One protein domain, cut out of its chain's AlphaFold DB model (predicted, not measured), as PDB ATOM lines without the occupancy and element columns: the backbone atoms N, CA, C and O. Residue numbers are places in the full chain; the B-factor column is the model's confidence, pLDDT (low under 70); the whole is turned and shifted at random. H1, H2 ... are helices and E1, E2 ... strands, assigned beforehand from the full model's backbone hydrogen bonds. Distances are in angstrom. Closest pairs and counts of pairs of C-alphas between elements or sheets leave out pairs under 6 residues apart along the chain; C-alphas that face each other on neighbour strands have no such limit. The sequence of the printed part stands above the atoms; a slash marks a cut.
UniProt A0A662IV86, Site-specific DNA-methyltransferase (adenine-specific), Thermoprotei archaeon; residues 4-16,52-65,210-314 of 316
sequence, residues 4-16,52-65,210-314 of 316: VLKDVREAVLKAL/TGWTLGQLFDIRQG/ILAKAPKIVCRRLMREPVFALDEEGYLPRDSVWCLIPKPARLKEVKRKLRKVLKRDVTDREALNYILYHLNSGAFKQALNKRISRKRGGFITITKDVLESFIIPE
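This is residues 4 to 16, 52 to 65 and 210 to 314 of the 316 residues of the protein "Site-specific DNA-methyltransferase (adenine-specific)" of Thermoprotei archaeon (UniProt A0A662IV86). A twisted sheet of four strands forms a wall, with H4 packed over its edge strand E4 and the short H6 over its other edge strand E2, on the same face. H1 and H3 pack on H4, the small strand pair E1 and E7 meets H4 through E7, and H5 and E6 reach toward one end of the longest axis. The printed part has 132 residues with six named helices and seven named strands, in the order H1 E1 H2 E2 E3 E4 E5 H3 H4 H5 E6 H6 E7. The sheet runs E2 E5 E3 E4, all antiparallel; the class is mixed, helices and strands, and the whole is compact, with a radius of gyration of the C-alphas of 14.5 A and spans of 47 by 32 by 23 A.

The sheet, only just strongly twisted at up to 4.4 A off its plane, holds E2, residues 60 to 64, E5, residues 241 to 246, E3, residues 216 to 220, and E4, residues 228 to 231. N 61 and O 245 of E2 and E5 are 2.8 A apart, N 219 and O 242 of E3 and E5 2.9 A, and N 218 and O 229 of the hairpin E3 and E4 2.9 A, each within hydrogen-bond range. H4, residues 268 to 279, makes two layers with it, a helix on one face of a sheet: at a height of 7.7 A it lies over E4, along the strands, and only just not over E3, on which 2 of its C-alphas fall. H6, residues 304 to 308, lies over E2 on the same face, at a height of 9.2 A. H3, residues 248 to 262, touches H4 about perpendicular at 83 degrees, closest at C-alphas 255 and 271, 5.7 A. H1, residues 4 to 16, touches H4 with residues 8 to 12 alone, at a steep tilt of 42 degrees, closest at C-alphas 8 and 274, 6.1 A. H2, residues 56 to 59, only grazes the sheet and touches H6, closest at C-alphas 57 and 308, 4.1 A. E1, residues 53 to 55, and E7, residues 311 to 313, are antiparallel, with N 312 and O 54 2.8 A apart. H5, residues 282 to 291, is close to H4 but not clearly touching, closest at C-alphas 278 and 284, 6.5 A. E6, residues 299 to 301, pairs with no named strand. Every O i to N i+4 pair is within hydrogen-bond range in H1, H3, H4, H5 and H6; H2 is too short for one.

H1 begins at C-alpha 4 (284.282, 242.138, 133.841), and E7 ends at C-alpha 313 (302.753, 236.832, 134.375). H3 measures 20.6 A, H1 18.8 A, H4 16.6 A, E5 16.0 A and H5 14.5 A.

The farthest C-alphas, of Lys 263 and Gly 297, are 46.9 A apart. Residues 17 to 51 and 66 to 209 are not printed, with C-alpha gaps of 12.6 A and 10.7 A. Of the links printed whole, none is long. pLDDT is under 70 at residues 4 to 8, 11 to 16 and 291 to 300.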
ATOM      1  N   VAL A   4     283.272 243.032 134.418       54.75
ATOM      2  CA  VAL A   4     284.282 242.138 133.841       54.75
ATOM      3  C   VAL A   4     285.664 242.792 133.685       54.75
ATOM      4  O   VAL A   4     286.683 242.174 133.983       54.75
ATOM      5  N   LEU A   5     285.724 244.050 133.231       58.53
ATOM      6  CA  LEU A   5     286.989 244.779 133.075       58.53
ATOM      7  C   LEU A   5     287.629 245.122 134.428       58.53
ATOM      8  O   LEU A   5     288.856 245.192 134.511       58.53
ATOM      9  N   LYS A   6     286.822 245.329 135.477       66.75
ATOM     10  CA  LYS A   6     287.318 245.557 136.842       66.75
ATOM     11  C   LYS A   6     287.938 244.283 137.412       66.75
ATOM     12  O   LYS A   6     289.070 244.343 137.881       66.75
ATOM     13  N   ASP A   7     287.268 243.144 137.258       68.38
ATOM     14  CA  ASP A   7     287.735 241.856 137.785       68.38
ATOM     15  C   ASP A   7     289.081 241.437 137.157       68.38
ATOM     16  O   ASP A   7     290.013 241.032 137.855       68.38
ATOM     17  N   VAL A   8     289.232 241.600 135.832       62.16
ATOM     18  CA  VAL A   8     290.502 241.319 135.128       62.16
ATOM     19  C   VAL A   8     291.622 242.240 135.621       62.16
ATOM     20  O   VAL A   8     292.750 241.787 135.828       62.16
ATOM     21  N   ARG A   9     291.325 243.525 135.842       70.00
ATOM     22  CA  ARG A   9     292.295 244.490 136.371       70.00
ATOM     23  C   ARG A   9     292.737 244.125 137.790       70.00
ATOM     24  O   ARG A   9     293.930 244.203 138.081       70.00
ATOM     25  N   GLU A  10     291.816 243.730 138.663       72.38
ATOM     26  CA  GLU A  10     292.136 243.317 140.034       72.38
ATOM     27  C   GLU A  10     293.015 242.065 140.070       72.38
ATOM     28  O   GLU A  10     294.009 242.050 140.798       72.38
ATOM     29  N   ALA A  11     292.729 241.068 139.225       66.44
ATOM     30  CA  ALA A  11     293.566 239.874 139.097       66.44
ATOM     31  C   ALA A  11     295.013 240.221 138.697       66.44
ATOM     32  O   ALA A  11     295.968 239.710 139.287       66.44
ATOM     33  N   VAL A  12     295.192 241.155 137.751       64.50
ATOM     34  CA  VAL A  12     296.523 241.662 137.370       64.50
ATOM     35  C   VAL A  12     297.196 242.368 138.548       64.50
ATOM     36  O   VAL A  12     298.353 242.087 138.856       64.50
ATOM     37  N   LEU A  13     296.491 243.272 139.234       69.06
ATOM     38  CA  LEU A  13     297.053 244.024 140.361       69.06
ATOM     39  C   LEU A  13     297.455 243.114 141.530       69.06
ATOM     40  O   LEU A  13     298.503 243.338 142.135       69.06
ATOM     41  N   LYS A  14     296.669 242.073 141.821       67.50
ATOM     42  CA  LYS A  14     296.989 241.064 142.838       67.50
ATOM     43  C   LYS A  14     298.267 240.303 142.477       67.50
ATOM     44  O   LYS A  14     299.191 240.259 143.290       67.50
ATOM     45  N   ALA A  15     298.370 239.818 141.238       63.44
ATOM     46  CA  ALA A  15     299.566 239.134 140.745       63.44
ATOM     47  C   ALA A  15     300.832 240.013 140.827       63.44
ATOM     48  O   ALA A  15     301.918 239.504 141.104       63.44
ATOM     49  N   LEU A  16     300.692 241.331 140.626       61.72
ATOM     50  CA  LEU A  16     301.787 242.298 140.768       61.72
ATOM     51  C   LEU A  16     302.164 242.568 142.237       61.72
ATOM     52  O   LEU A  16     303.347 242.701 142.546       61.72
ATOM     53  N   THR A  52     306.563 231.766 137.210       74.88
ATOM     54  CA  THR A  52     305.741 231.276 136.104       74.88
ATOM     55  C   THR A  52     305.251 232.428 135.203       74.88
ATOM     56  O   THR A  52     304.844 233.492 135.682       74.88
ATOM     57  N   GLY A  53     305.275 232.239 133.879       86.12
ATOM     58  CA  GLY A  53     304.780 233.211 132.893       86.12
ATOM     59  C   GLY A  53     305.106 232.815 131.453       86.12
ATOM     60  O   GLY A  53     305.734 231.784 131.216       86.12
ATOM     61  N   TRP A  54     304.707 233.654 130.495       91.50
ATOM     62  CA  TRP A  54     305.052 233.486 129.079       91.50
ATOM     63  C   TRP A  54     305.765 234.715 128.548       91.50
ATOM     64  O   TRP A  54     305.369 235.839 128.853       91.50
ATOM     65  N   THR A  55     306.763 234.528 127.693       93.69
ATOM     66  CA  THR A  55     307.320 235.657 126.951       93.69
ATOM     67  C   THR A  55     306.335 236.140 125.881       93.69
ATOM     68  O   THR A  55     305.503 235.373 125.383       93.69
ATOM     69  N   LEU A  56     306.426 237.405 125.471       94.44
ATOM     70  CA  LEU A  56     305.611 237.908 124.364       94.44
ATOM     71  C   LEU A  56     305.892 237.145 123.065       94.44
ATOM     72  O   LEU A  56     304.949 236.874 122.329       94.44
ATOM     73  N   GLY A  57     307.135 236.721 122.815       93.19
ATOM     74  CA  GLY A  57     307.466 235.885 121.654       93.19
ATOM     75  C   GLY A  57     306.824 234.491 121.699       93.19
ATOM     76  O   GLY A  57     306.503 233.909 120.658       93.19
ATOM     77  N   GLN A  58     306.567 233.950 122.895       94.94
ATOM     78  CA  GLN A  58     305.793 232.716 123.045       94.94
ATOM     79  C   GLN A  58     304.312 232.943 122.744       94.94
ATOM     80  O   GLN A  58     303.706 232.096 122.097       94.94
ATOM     81  N   LEU A  59     303.730 234.057 123.192       97.06
ATOM     82  CA  LEU A  59     302.297 234.337 123.038       97.06
ATOM     83  C   LEU A  59     301.916 234.876 121.653       97.06
ATOM     84  O   LEU A  59     300.798 234.629 121.194       97.06
ATOM     85  N   PHE A  60     302.819 235.600 120.993       98.19
ATOM     86  CA  PHE A  60     302.522 236.370 119.789       98.19
ATOM     87  C   PHE A  60     303.537 236.134 118.672       98.19
ATOM     88  O   PHE A  60     304.710 235.851 118.910       98.19
ATOM     89  N   ASP A  61     303.081 236.301 117.434       96.94
ATOM     90  CA  ASP A  61     303.941 236.616 116.301       96.94
ATOM     91  C   ASP A  61     304.085 238.137 116.212       96.94
ATOM     92  O   ASP A  61     303.130 238.847 115.879       96.94
ATOM     93  N   ILE A  62     305.278 238.646 116.539       97.12
ATOM     94  CA  ILE A  62     305.555 240.084 116.523       97.12
ATOM     95  C   ILE A  62     306.020 240.509 115.132       97.12
ATOM     96  O   ILE A  62     307.038 240.036 114.614       97.12
ATOM     97  N   ARG A  63     305.264 241.418 114.517       96.56
ATOM     98  CA  ARG A  63     305.460 241.877 113.139       96.56
ATOM     99  C   ARG A  63     305.463 243.397 113.079       96.56
ATOM    100  O   ARG A  63     304.696 244.056 113.771       96.56
ATOM    101  N   GLN A  64     306.324 243.956 112.239       96.62
ATOM    102  CA  GLN A  64     306.293 245.384 111.929       96.62
ATOM    103  C   GLN A  64     305.248 245.647 110.844       96.62
ATOM    104  O   GLN A  64     305.073 244.800 109.963       96.62
ATOM    105  N   GLY A  65     304.635 246.830 110.855       97.44
ATOM    106  CA  GLY A  65     303.773 247.282 109.770       97.44
ATOM    107  C   GLY A  65     304.456 247.415 108.403       97.44
ATOM    108  O   GLY A  65     305.652 247.127 108.214       97.44
ATOM    109  N   ILE A 210     298.249 238.498 107.272       95.69
ATOM    110  CA  ILE A 210     297.914 238.353 108.689       95.69
ATOM    111  C   ILE A 210     297.965 239.691 109.455       95.69
ATOM    112  O   ILE A 210     297.246 239.855 110.436       95.69
ATOM    113  N   LEU A 211     298.740 240.683 108.988       95.69
ATOM    114  CA  LEU A 211     298.770 242.024 109.587       95.69
ATOM    115  C   LEU A 211     297.436 242.771 109.495       95.69
ATOM    116  O   LEU A 211     297.168 243.610 110.348       95.69
ATOM    117  N   ALA A 212     296.616 242.489 108.483       94.94
ATOM    118  CA  ALA A 212     295.304 243.113 108.307       94.94
ATOM    119  C   ALA A 212     294.187 242.353 109.043       94.94
ATOM    120  O   ALA A 212     293.011 242.658 108.873       94.94
ATOM    121  N   LYS A 213     294.525 241.321 109.830       95.00
ATOM    122  CA  LYS A 213     293.547 240.557 110.609       95.00
ATOM    123  C   LYS A 213     293.407 241.146 112.014       95.00
ATOM    124  O   LYS A 213     294.327 241.783 112.538       95.00
ATOM    125  N   ALA A 214     292.244 240.911 112.603       95.25
ATOM    126  CA  ALA A 214     291.917 241.171 113.997       95.25
ATOM    127  C   ALA A 214     291.480 239.855 114.673       95.25
ATOM    128  O   ALA A 214     291.063 238.927 113.973       95.25
ATOM    129  N   PRO A 215     291.556 239.754 116.011       97.06
ATOM    130  CA  PRO A 215     292.116 240.748 116.926       97.06
ATOM    131  C   PRO A 215     293.651 240.684 117.002       97.06
ATOM    132  O   PRO A 215     294.251 239.615 116.870       97.06
ATOM    133  N   LYS A 216     294.299 241.823 117.262       97.94
ATOM    134  CA  LYS A 216     295.746 241.901 117.546       97.94
ATOM    135  C   LYS A 216     296.062 243.039 118.511       97.94
ATOM    136  O   LYS A 216     295.330 244.016 118.566       97.94
ATOM    137  N   ILE A 217     297.151 242.939 119.271       98.56
ATOM    138  CA  ILE A 217     297.636 244.069 120.081       98.56
ATOM    139  C   ILE A 217     298.609 244.888 119.229       98.56
ATOM    140  O   ILE A 217     299.413 244.325 118.489       98.56
ATOM    141  N   VAL A 218     298.555 246.213 119.326       98.19
ATOM    142  CA  VAL A 218     299.448 247.123 118.601       98.19
ATOM    143  C   VAL A 218     300.173 248.059 119.557       98.19
ATOM    144  O   VAL A 218     299.625 248.444 120.590       98.19
ATOM    145  N   CYS A 219     301.404 248.438 119.220       96.50
ATOM    146  CA  CYS A 219     302.148 249.467 119.941       96.50
ATOM    147  C   CYS A 219     303.030 250.297 119.013       96.50
ATOM    148  O   CYS A 219     303.348 249.907 117.888       96.50
ATOM    149  N   ARG A 220     303.433 251.475 119.492       94.06
ATOM    150  CA  ARG A 220     304.330 252.361 118.745       94.06
ATOM    151  C   ARG A 220     305.719 251.729 118.634       94.06
ATOM    152  O   ARG A 220     306.191 251.081 119.562       94.06
ATOM    153  N   ARG A 221     306.435 251.965 117.541       90.88
ATOM    154  CA  ARG A 221     307.857 251.593 117.445       90.88
ATOM    155  C   ARG A 221     308.756 252.559 118.217       90.88
ATOM    156  O   ARG A 221     309.766 252.143 118.780       90.88
ATOM    157  N   LEU A 222     308.372 253.833 118.249       86.81
ATOM    158  CA  LEU A 222     309.041 254.890 118.998       86.81
ATOM    159  C   LEU A 222     308.097 255.397 120.091       86.81
ATOM    160  O   LEU A 222     306.999 255.869 119.795       86.81
ATOM    161  N   MET A 223     308.505 255.294 121.352       79.12
ATOM    162  CA  MET A 223     307.664 255.678 122.486       79.12
ATOM    163  C   MET A 223     308.482 256.292 123.622       79.12
ATOM    164  O   MET A 223     309.659 255.998 123.771       79.12
ATOM    165  N   ARG A 224     307.881 257.174 124.424       72.56
ATOM    166  CA  ARG A 224     308.490 257.642 125.688       72.56
ATOM    167  C   ARG A 224     308.095 256.751 126.862       72.56
ATOM    168  O   ARG A 224     308.861 256.584 127.801       72.56
ATOM    169  N   GLU A 225     306.904 256.173 126.773       77.56
ATOM    170  CA  GLU A 225     306.307 255.276 127.752       77.56
ATOM    171  C   GLU A 225     305.604 254.129 127.013       77.56
ATOM    172  O   GLU A 225     305.234 254.327 125.854       77.56
ATOM    173  N   PRO A 226     305.408 252.955 127.644       80.25
ATOM    174  CA  PRO A 226     304.616 251.872 127.074       80.25
ATOM    175  C   PRO A 226     303.244 252.360 126.618       80.25
ATOM    176  O   PRO A 226     302.476 252.898 127.413       80.25
ATOM    177  N   VAL A 227     302.942 252.164 125.338       91.25
ATOM    178  CA  VAL A 227     301.647 252.514 124.758       91.25
ATOM    179  C   VAL A 227     301.190 251.359 123.887       91.25
ATOM    180  O   VAL A 227     301.730 251.142 122.799       91.25
ATOM    181  N   PHE A 228     300.210 250.617 124.395       96.75
ATOM    182  CA  PHE A 228     299.621 249.463 123.731       96.75
ATOM    183  C   PHE A 228     298.105 249.627 123.634       96.75
ATOM    184  O   PHE A 228     297.469 250.103 124.579       96.75
ATOM    185  N   ALA A 229     297.524 249.156 122.534       98.06
ATOM    186  CA  ALA A 229     296.081 249.104 122.325       98.06
ATOM    187  C   ALA A 229     295.659 247.770 121.696       98.06
ATOM    188  O   ALA A 229     296.470 247.091 121.062       98.06
ATOM    189  N   LEU A 230     294.390 247.401 121.869       98.00
ATOM    190  CA  LEU A 230     293.780 246.278 121.164       98.00
ATOM    191  C   LEU A 230     293.178 246.782 119.847       98.00
ATOM    192  O   LEU A 230     292.375 247.710 119.847       98.00
ATOM    193  N   ASP A 231     293.570 246.164 118.739       98.25
ATOM    194  CA  ASP A 231     292.949 246.340 117.433       98.25
ATOM    195  C   ASP A 231     291.906 245.240 117.210       98.25
ATOM    196  O   ASP A 231     292.250 244.065 117.045       98.25
ATOM    197  N   GLU A 232     290.639 245.645 117.208       96.38
ATOM    198  CA  GLU A 232     289.478 244.792 116.923       96.38
ATOM    199  C   GLU A 232     288.927 245.011 115.500       96.38
ATOM    200  O   GLU A 232     288.088 244.239 115.047       96.38
ATOM    201  N   GLU A 233     289.433 246.016 114.780       96.38
ATOM    202  CA  GLU A 233     288.930 246.467 113.473       96.38
ATOM    203  C   GLU A 233     289.737 245.897 112.298       96.38
ATOM    204  O   GLU A 233     289.258 245.837 111.168       96.38
ATOM    205  N   GLY A 234     290.981 245.476 112.543       96.56
ATOM    206  CA  GLY A 234     291.845 244.898 111.514       96.56
ATOM    207  C   GLY A 234     292.567 245.952 110.677       96.56
ATOM    208  O   GLY A 234     292.801 245.738 109.486       96.56
ATOM    209  N   TYR A 235     292.959 247.076 111.288       98.25
ATOM    210  CA  TYR A 235     293.756 248.108 110.617       98.25
ATOM    211  C   TYR A 235     295.021 247.512 109.983       98.25
ATOM    212  O   TYR A 235     295.661 246.623 110.561       98.25
ATOM    213  N   LEU A 236     295.415 248.033 108.815       98.06
ATOM    214  CA  LEU A 236     296.711 247.744 108.205       98.06
ATOM    215  C   LEU A 236     297.754 248.743 108.749       98.06
ATOM    216  O   LEU A 236     297.748 249.907 108.347       98.06
ATOM    217  N   PRO A 237     298.635 248.333 109.675       98.06
ATOM    218  CA  PRO A 237     299.601 249.214 110.343       98.06
ATOM    219  C   PRO A 237     300.696 249.751 109.409       98.06
ATOM    220  O   PRO A 237     301.261 249.002 108.604       98.06
ATOM    221  N   ARG A 238     301.090 251.015 109.607       97.69
ATOM    222  CA  ARG A 238     302.316 251.608 109.040       97.69
ATOM    223  C   ARG A 238     303.569 251.113 109.777       97.69
ATOM    224  O   ARG A 238     303.492 250.527 110.857       97.69
ATOM    225  N   ASP A 239     304.749 251.342 109.212       94.94
ATOM    226  CA  ASP A 239     306.029 250.856 109.753       94.94
ATOM    227  C   ASP A 239     306.429 251.451 111.120       94.94
ATOM    228  O   ASP A 239     307.319 250.917 111.798       94.94
ATOM    229  N   SER A 240     305.751 252.520 111.538       95.00
ATOM    230  CA  SER A 240     305.824 253.124 112.868       95.00
ATOM    231  C   SER A 240     305.102 252.311 113.955       95.00
ATOM    232  O   SER A 240     305.170 252.682 115.130       95.00
ATOM    233  N   VAL A 241     304.466 251.189 113.597       97.31
ATOM    234  CA  VAL A 241     303.687 250.323 114.492       97.31
ATOM    235  C   VAL A 241     304.251 248.898 114.529       97.31
ATOM    236  O   VAL A 241     304.594 248.303 113.501       97.31
ATOM    237  N   TRP A 242     304.312 248.337 115.736       97.19
ATOM    238  CA  TRP A 242     304.476 246.910 115.992       97.19
ATOM    239  C   TRP A 242     303.116 246.254 116.230       97.19
ATOM    240  O   TRP A 242     302.266 246.801 116.930       97.19
ATOM    241  N   CYS A 243     302.942 245.052 115.691       97.94
ATOM    242  CA  CYS A 243     301.765 244.214 115.864       97.94
ATOM    243  C   CYS A 243     302.132 242.919 116.569       97.94
ATOM    244  O   CYS A 243     303.045 242.211 116.149       97.94
ATOM    245  N   LEU A 244     301.383 242.605 117.615       98.31
ATOM    246  CA  LEU A 244     301.447 241.385 118.396       98.31
ATOM    247  C   LEU A 244     300.228 240.543 117.999       98.31
ATOM    248  O   LEU A 244     299.117 240.758 118.493       98.31
ATOM    249  N   ILE A 245     300.430 239.614 117.064       98.06
ATOM    250  CA  ILE A 245     299.370 238.739 116.544       98.06
ATOM    251  C   ILE A 245     299.292 237.483 117.421       98.06
ATOM    252  O   ILE A 245     300.303 236.794 117.553       98.06
ATOM    253  N   PRO A 246     298.149 237.178 118.058       97.88
ATOM    254  CA  PRO A 246     298.076 236.090 119.027       97.88
ATOM    255  C   PRO A 246     298.241 234.718 118.374       97.88
ATOM    256  O   PRO A 246     297.584 234.398 117.386       97.88
ATOM    257  N   LYS A 247     299.066 233.865 118.988       97.00
ATOM    258  CA  LYS A 247     299.191 232.452 118.612       97.00
ATOM    259  C   LYS A 247     298.020 231.666 119.217       97.00
ATOM    260  O   LYS A 247     297.943 231.573 120.447       97.00
ATOM    261  N   PRO A 248     297.133 231.037 118.416       95.62
ATOM    262  CA  PRO A 248     295.893 230.445 118.932       95.62
ATOM    263  C   PRO A 248     296.098 229.402 120.038       95.62
ATOM    264  O   PRO A 248     295.386 229.409 121.041       95.62
ATOM    265  N   ALA A 249     297.095 228.522 119.896       94.94
ATOM    266  CA  ALA A 249     297.395 227.496 120.899       94.94
ATOM    267  C   ALA A 249     297.804 228.103 122.253       94.94
ATOM    268  O   ALA A 249     297.382 227.630 123.305       94.94
ATOM    269  N   ARG A 250     298.567 229.198 122.226       95.06
ATOM    270  CA  ARG A 250     299.082 229.868 123.425       95.06
ATOM    271  C   ARG A 250     298.026 230.741 124.086       95.06
ATOM    272  O   ARG A 250     297.895 230.727 125.305       95.06
ATOM    273  N   LEU A 251     297.180 231.401 123.295       95.31
ATOM    274  CA  LEU A 251     296.030 232.128 123.830       95.31
ATOM    275  C   LEU A 251     295.053 231.185 124.561       95.31
ATOM    276  O   LEU A 251     294.545 231.535 125.626       95.31
ATOM    277  N   LYS A 252     294.853 229.954 124.061       96.19
ATOM    278  CA  LYS A 252     294.066 228.917 124.762       96.19
ATOM    279  C   LYS A 252     294.641 228.575 126.143       96.19
ATOM    280  O   LYS A 252     293.870 228.379 127.085       96.19
ATOM    281  N   GLU A 253     295.966 228.531 126.298       94.44
ATOM    282  CA  GLU A 253     296.614 228.296 127.599       94.44
ATOM    283  C   GLU A 253     296.342 229.436 128.588       94.44
ATOM    284  O   GLU A 253     295.959 229.168 129.732       94.44
ATOM    285  N   VAL A 254     296.465 230.691 128.136       93.38
ATOM    286  CA  VAL A 254     296.165 231.887 128.943       93.38
ATOM    287  C   VAL A 254     294.707 231.867 129.406       93.38
ATOM    288  O   VAL A 254     294.434 232.001 130.602       93.38
ATOM    289  N   LYS A 255     293.763 231.596 128.494       95.75
ATOM    290  CA  LYS A 255     292.330 231.466 128.816       95.75
ATOM    291  C   LYS A 255     292.066 230.392 129.863       95.75
ATOM    292  O   LYS A 255     291.304 230.622 130.797       95.75
ATOM    293  N   ARG A 256     292.710 229.226 129.742       95.12
ATOM    294  CA  ARG A 256     292.572 228.128 130.713       95.12
ATOM    295  C   ARG A 256     293.022 228.552 132.112       95.12
ATOM    296  O   ARG A 256     292.381 228.168 133.085       95.12
ATOM    297  N   LYS A 257     294.112 229.317 132.220       92.44
ATOM    298  CA  LYS A 257     294.614 229.825 133.506       92.44
ATOM    299  C   LYS A 257     293.678 230.893 134.083       92.44
ATOM    300  O   LYS A 257     293.289 230.771 135.239       92.44
ATOM    301  N   LEU A 258     293.215 231.839 133.264       90.25
ATOM    302  CA  LEU A 258     292.222 232.841 133.676       90.25
ATOM    303  C   LEU A 258     290.903 232.206 134.136       90.25
ATOM    304  O   LEU A 258     290.376 232.602 135.169       90.25
ATOM    305  N   ARG A 259     290.401 231.180 133.434       94.00
ATOM    306  CA  ARG A 259     289.180 230.447 133.814       94.00
ATOM    307  C   ARG A 259     289.268 229.877 135.228       94.00
ATOM    308  O   ARG A 259     288.291 229.936 135.965       94.00
ATOM    309  N   LYS A 260     290.427 229.328 135.615       92.19
ATOM    310  CA  LYS A 260     290.633 228.768 136.962       92.19
ATOM    311  C   LYS A 260     290.530 229.837 138.050       92.19
ATOM    312  O   LYS A 260     289.911 229.586 139.075       92.19
ATOM    313  N   VAL A 261     291.112 231.010 137.806       89.75
ATOM    314  CA  VAL A 261     291.111 232.133 138.757       89.75
ATOM    315  C   VAL A 261     289.729 232.783 138.838       89.75
ATOM    316  O   VAL A 261     289.197 232.978 139.926       89.75
ATOM    317  N   LEU A 262     289.120 233.071 137.685       88.19
ATOM    318  CA  LEU A 262     287.839 233.777 137.590       88.19
ATOM    319  C   LEU A 262     286.621 232.875 137.837       88.19
ATOM    320  O   LEU A 262     285.514 233.384 137.970       88.19
ATOM    321  N   LYS A 263     286.809 231.549 137.875       93.12
ATOM    322  CA  LYS A 263     285.750 230.539 138.061       93.12
ATOM    323  C   LYS A 263     284.591 230.663 137.058       93.12
ATOM    324  O   LYS A 263     283.453 230.329 137.367       93.12
ATOM    325  N   ARG A 264     284.893 231.129 135.843       92.94
ATOM    326  CA  ARG A 264     283.955 231.250 134.718       92.94
ATOM    327  C   ARG A 264     284.689 231.162 133.390       92.94
ATOM    328  O   ARG A 264     285.912 231.302 133.342       92.94
ATOM    329  N   ASP A 265     283.943 230.979 132.310       93.44
ATOM    330  CA  ASP A 265     284.514 231.048 130.971       93.44
ATOM    331  C   ASP A 265     285.084 232.428 130.638       93.44
ATOM    332  O   ASP A 265     284.635 233.461 131.139       93.44
ATOM    333  N   VAL A 266     286.119 232.403 129.796       93.44
ATOM    334  CA  VAL A 266     286.924 233.560 129.406       93.44
ATOM    335  C   VAL A 266     286.979 233.605 127.888       93.44
ATOM    336  O   VAL A 266     287.318 232.611 127.240       93.44
ATOM    337  N   THR A 267     286.648 234.755 127.321       95.62
ATOM    338  CA  THR A 267     286.703 235.037 125.883       95.62
ATOM    339  C   THR A 267     288.132 235.344 125.423       95.62
ATOM    340  O   THR A 267     289.013 235.653 126.227       95.62
ATOM    341  N   ASP A 268     288.387 235.282 124.111       95.19
ATOM    342  CA  ASP A 268     289.687 235.685 123.542       95.19
ATOM    343  C   ASP A 268     289.983 237.160 123.839       95.19
ATOM    344  O   ASP A 268     291.103 237.512 124.208       95.19
ATOM    345  N   ARG A 269     288.948 238.007 123.771       94.50
ATOM    346  CA  ARG A 269     289.021 239.432 124.101       94.50
ATOM    347  C   ARG A 269     289.461 239.666 125.543       94.50
ATOM    348  O   ARG A 269     290.325 240.496 125.792       94.50
ATOM    349  N   GLU A 270     288.907 238.930 126.504       93.31
ATOM    350  CA  GLU A 270     289.306 239.047 127.913       93.31
ATOM    351  C   GLU A 270     290.741 238.579 128.160       93.31
ATOM    352  O   GLU A 270     291.466 239.220 128.920       93.31
ATOM    353  N   ALA A 271     291.179 237.509 127.491       96.00
ATOM    354  CA  ALA A 271     292.564 237.051 127.578       96.00
ATOM    355  C   ALA A 271     293.551 238.065 126.979       96.00
ATOM    356  O   ALA A 271     294.590 238.343 127.578       96.00
ATOM    357  N   LEU A 272     293.214 238.670 125.837       97.12
ATOM    358  CA  LEU A 272     294.003 239.756 125.251       97.12
ATOM    359  C   LEU A 272     293.991 241.006 126.134       97.12
ATOM    360  O   LEU A 272     295.033 241.633 126.302       97.12
ATOM    361  N   ASN A 273     292.859 241.332 126.758       95.06
ATOM    362  CA  ASN A 273     292.773 242.441 127.703       95.06
ATOM    363  C   ASN A 273     293.639 242.203 128.940       95.06
ATOM    364  O   ASN A 273     294.336 243.122 129.348       95.06
ATOM    365  N   TYR A 274     293.669 240.994 129.509       94.62
ATOM    366  CA  TYR A 274     294.587 240.657 130.606       94.62
ATOM    367  C   TYR A 274     296.047 240.978 130.241       94.62
ATOM    368  O   TYR A 274     296.760 241.637 131.001       94.62
ATOM    369  N   ILE A 275     296.464 240.574 129.038       95.88
ATOM    370  CA  ILE A 275     297.805 240.857 128.517       95.88
ATOM    371  C   ILE A 275     298.004 242.367 128.339       95.88
ATOM    372  O   ILE A 275     298.989 242.923 128.824       95.88
ATOM    373  N   LEU A 276     297.052 243.048 127.700       95.50
ATOM    374  CA  LEU A 276     297.073 244.494 127.486       95.50
ATOM    375  C   LEU A 276     297.172 245.272 128.808       95.50
ATOM    376  O   LEU A 276     297.904 246.261 128.885       95.50
ATOM    377  N   TYR A 277     296.494 244.800 129.859       90.56
ATOM    378  CA  TYR A 277     296.562 245.381 131.198       90.56
ATOM    379  C   TYR A 277     297.964 245.339 131.777       90.56
ATOM    380  O   TYR A 277     298.428 246.335 132.334       90.56
ATOM    381  N   HIS A 278     298.655 244.217 131.605       89.44
ATOM    382  CA  HIS A 278     300.047 244.118 132.005       89.44
ATOM    383  C   HIS A 278     300.942 245.058 131.182       89.44
ATOM    384  O   HIS A 278     301.741 245.789 131.767       89.44
ATOM    385  N   LEU A 279     300.774 245.100 129.857       92.25
ATOM    386  CA  LEU A 279     301.606 245.901 128.945       92.25
ATOM    387  C   LEU A 279     301.501 247.418 129.169       92.25
ATOM    388  O   LEU A 279     302.472 248.138 128.956       92.25
ATOM    389  N   ASN A 280     300.357 247.904 129.649       90.44
ATOM    390  CA  ASN A 280     300.164 249.308 130.027       90.44
ATOM    391  C   ASN A 280     300.336 249.557 131.544       90.44
ATOM    392  O   ASN A 280     300.005 250.635 132.039       90.44
ATOM    393  N   SER A 281     300.826 248.577 132.315       85.69
ATOM    394  CA  SER A 281     301.009 248.715 133.766       85.69
ATOM    395  C   SER A 281     302.286 249.481 134.140       85.69
ATOM    396  O   SER A 281     303.284 249.489 133.415       85.69
ATOM    397  N   GLY A 282     302.302 250.060 135.347       81.75
ATOM    398  CA  GLY A 282     303.505 250.689 135.904       81.75
ATOM    399  C   GLY A 282     304.681 249.715 136.060       81.75
ATOM    400  O   GLY A 282     305.829 250.110 135.868       81.75
ATOM    401  N   ALA A 283     304.406 248.435 136.334       81.00
ATOM    402  CA  ALA A 283     305.432 247.398 136.434       81.00
ATOM    403  C   ALA A 283     306.120 247.150 135.083       81.00
ATOM    404  O   ALA A 283     307.349 247.140 135.006       81.00
ATOM    405  N   PHE A 284     305.340 247.036 134.003       84.12
ATOM    406  CA  PHE A 284     305.896 246.904 132.657       84.12
ATOM    407  C   PHE A 284     306.696 248.148 132.254       84.12
ATOM    408  O   PHE A 284     307.800 248.025 131.732       84.12
ATOM    409  N   LYS A 285     306.207 249.353 132.577       83.25
ATOM    410  CA  LYS A 285     306.950 250.608 132.360       83.25
ATOM    411  C   LYS A 285     308.311 250.614 133.053       83.25
ATOM    412  O   LYS A 285     309.304 251.009 132.443       83.25
ATOM    413  N   GLN A 286     308.378 250.156 134.301       81.06
ATOM    414  CA  GLN A 286     309.648 250.028 135.019       81.06
ATOM    415  C   GLN A 286     310.571 248.995 134.364       81.06
ATOM    416  O   GLN A 286     311.757 249.272 134.193       81.06
ATOM    417  N   ALA A 287     310.040 247.837 133.964       80.19
ATOM    418  CA  ALA A 287     310.811 246.803 133.277       80.19
ATOM    419  C   ALA A 287     311.360 247.294 131.926       80.19
ATOM    420  O   ALA A 287     312.530 247.069 131.616       80.19
ATOM    421  N   LEU A 288     310.545 248.017 131.153       79.19
ATOM    422  CA  LEU A 288     310.943 248.623 129.887       79.19
ATOM    423  C   LEU A 288     312.070 249.639 130.090       79.19
ATOM    424  O   LEU A 288     313.119 249.527 129.464       79.19
ATOM    425  N   ASN A 289     311.901 250.581 131.019       77.75
ATOM    426  CA  ASN A 289     312.903 251.614 131.285       77.75
ATOM    427  C   ASN A 289     314.264 251.054 131.720       77.75
ATOM    428  O   ASN A 289     315.280 251.680 131.437       77.75
ATOM    429  N   LYS A 290     314.293 249.890 132.379       74.38
ATOM    430  CA  LYS A 290     315.538 249.218 132.778       74.38
ATOM    431  C   LYS A 290     316.257 248.530 131.615       74.38
ATOM    432  O   LYS A 290     317.473 248.430 131.647       74.38
ATOM    433  N   ARG A 291     315.528 248.055 130.596       69.75
ATOM    434  CA  ARG A 291     316.102 247.299 129.463       69.75
ATOM    435  C   ARG A 291     316.633 248.162 128.322       69.75
ATOM    436  O   ARG A 291     317.313 247.645 127.443       69.75
ATOM    437  N   ILE A 292     316.309 249.453 128.283       66.62
ATOM    438  CA  ILE A 292     316.720 250.319 127.175       66.62
ATOM    439  C   ILE A 292     317.884 251.209 127.593       66.62
ATOM    440  O   ILE A 292     317.715 252.191 128.312       66.62
ATOM    441  N   SER A 293     319.061 250.887 127.059       53.94
ATOM    442  CA  SER A 293     320.314 251.617 127.276       53.94
ATOM    443  C   SER A 293     320.466 252.869 126.402       53.94
ATOM    444  O   SER A 293     321.277 253.738 126.711       53.94
ATOM    445  N   ARG A 294     319.688 253.016 125.316       54.84
ATOM    446  CA  ARG A 294     319.809 254.142 124.368       54.84
ATOM    447  C   ARG A 294     318.490 254.884 124.172       54.84
ATOM    448  O   ARG A 294     317.564 254.381 123.540       54.84
ATOM    449  N   LYS A 295     318.440 256.124 124.665       57.25
ATOM    450  CA  LYS A 295     317.386 257.102 124.363       57.25
ATOM    451  C   LYS A 295     317.893 258.049 123.277       57.25
ATOM    452  O   LYS A 295     318.944 258.659 123.452       57.25
ATOM    453  N   ARG A 296     317.150 258.225 122.182       54.28
ATOM    454  CA  ARG A 296     317.439 259.277 121.189       54.28
ATOM    455  C   ARG A 296     316.448 260.416 121.415       54.28
ATOM    456  O   ARG A 296     315.252 260.233 121.216       54.28
ATOM    457  N   GLY A 297     316.922 261.555 121.929       57.59
ATOM    458  CA  GLY A 297     316.055 262.696 122.269       57.59
ATOM    459  C   GLY A 297     314.965 262.370 123.306       57.59
ATOM    460  O   GLY A 297     313.856 262.888 123.222       57.59
ATOM    461  N   GLY A 298     315.240 261.446 124.235       61.00
ATOM    462  CA  GLY A 298     314.275 260.998 125.250       61.00
ATOM    463  C   GLY A 298     313.254 259.955 124.776       61.00
ATOM    464  O   GLY A 298     312.477 259.467 125.594       61.00
ATOM    465  N   PHE A 299     313.266 259.572 123.496       63.34
ATOM    466  CA  PHE A 299     312.430 258.494 122.971       63.34
ATOM    467  C   PHE A 299     313.166 257.150 122.971       63.34
ATOM    468  O   PHE A 299     314.365 257.066 122.686       63.34
ATOM    469  N   ILE A 300     312.409 256.098 123.270       68.94
ATOM    470  CA  ILE A 300     312.801 254.694 123.220       68.94
ATOM    471  C   ILE A 300     312.373 254.138 121.863       68.94
ATOM    472  O   ILE A 300     311.182 254.130 121.540       68.94
ATOM    473  N   THR A 301     313.329 253.621 121.091       76.31
ATOM    474  CA  THR A 301     313.017 252.764 119.942       76.31
ATOM    475  C   THR A 301     312.915 251.333 120.436       76.31
ATOM    476  O   THR A 301     313.923 250.725 120.795       76.31
ATOM    477  N   ILE A 302     311.707 250.786 120.449       80.44
ATOM    478  CA  ILE A 302     311.495 249.390 120.807       80.44
ATOM    479  C   ILE A 302     311.813 248.510 119.595       80.44
ATOM    480  O   ILE A 302     311.245 248.689 118.513       80.44
ATOM    481  N   THR A 303     312.718 247.548 119.779       84.88
ATOM    482  CA  THR A 303     313.009 246.504 118.792       84.88
ATOM    483  C   THR A 303     312.126 245.281 119.019       84.88
ATOM    484  O   THR A 303     311.535 245.103 120.087       84.88
ATOM    485  N   LYS A 304     312.050 244.419 118.002       88.25
ATOM    486  CA  LYS A 304     311.329 243.150 118.081       88.25
ATOM    487  C   LYS A 304     311.856 242.276 119.226       88.25
ATOM    488  O   LYS A 304     311.062 241.858 120.055       88.25
ATOM    489  N   ASP A 305     313.169 242.086 119.323       86.06
ATOM    490  CA  ASP A 305     313.783 241.196 120.324       86.06
ATOM    491  C   ASP A 305     313.544 241.691 121.762       86.06
ATOM    492  O   ASP A 305     313.271 240.917 122.686       86.06
ATOM    493  N   VAL A 306     313.560 243.016 121.950       85.12
ATOM    494  CA  VAL A 306     313.206 243.635 123.231       85.12
ATOM    495  C   VAL A 306     311.739 243.368 123.572       85.12
ATOM    496  O   VAL A 306     311.458 243.019 124.715       85.12
ATOM    497  N   LEU A 307     310.808 243.460 122.612       88.56
ATOM    498  CA  LEU A 307     309.411 243.071 122.853       88.56
ATOM    499  C   LEU A 307     309.290 241.590 123.189       88.56
ATOM    500  O   LEU A 307     308.704 241.248 124.211       88.56
ATOM    501  N   GLU A 308     309.844 240.714 122.354       90.69
ATOM    502  CA  GLU A 308     309.673 239.265 122.476       90.69
ATOM    503  C   GLU A 308     310.140 238.721 123.824       90.69
ATOM    504  O   GLU A 308     309.584 237.731 124.299       90.69
ATOM    505  N   SER A 309     311.104 239.388 124.457       87.62
ATOM    506  CA  SER A 309     311.686 238.997 125.739       87.62
ATOM    507  C   SER A 309     310.915 239.474 126.978       87.62
ATOM    508  O   SER A 309     311.299 239.102 128.092       87.62
ATOM    509  N   PHE A 310     309.874 240.310 126.856       88.19
ATOM    510  CA  PHE A 310     309.046 240.677 128.015       88.19
ATOM    511  C   PHE A 310     308.127 239.538 128.429       88.19
ATOM    512  O   PHE A 310     307.638 238.792 127.586       88.19
ATOM    513  N   ILE A 311     307.867 239.432 129.731       88.62
ATOM    514  CA  ILE A 311     307.096 238.335 130.312       88.62
ATOM    515  C   ILE A 311     305.713 238.828 130.720       88.62
ATOM    516  O   ILE A 311     305.586 239.802 131.455       88.62
ATOM    517  N   ILE A 312     304.685 238.107 130.286       89.12
ATOM    518  CA  ILE A 312     303.334 238.192 130.824       89.12
ATOM    519  C   ILE A 312     303.228 237.217 132.002       89.12
ATOM    520  O   ILE A 312     303.451 236.016 131.812       89.12
ATOM    521  N   PRO A 313     302.887 237.695 133.210       86.94
ATOM    522  CA  PRO A 313     302.753 236.832 134.375       86.94
ATOM    523  C   PRO A 313     301.566 235.878 134.214       86.94
ATOM    524  O   PRO A 313     300.552 236.227 133.599       86.94
ATOM    525  N   GLU A 314     301.659 234.686 134.803       87.06
ATOM    526  CA  GLU A 314     300.478 233.832 134.934       87.06
ATOM    527  C   GLU A 314     299.427 234.483 135.856       87.06
ATOM    528  O   GLU A 314     299.795 235.056 136.886       87.06
TER     529      GLU A 314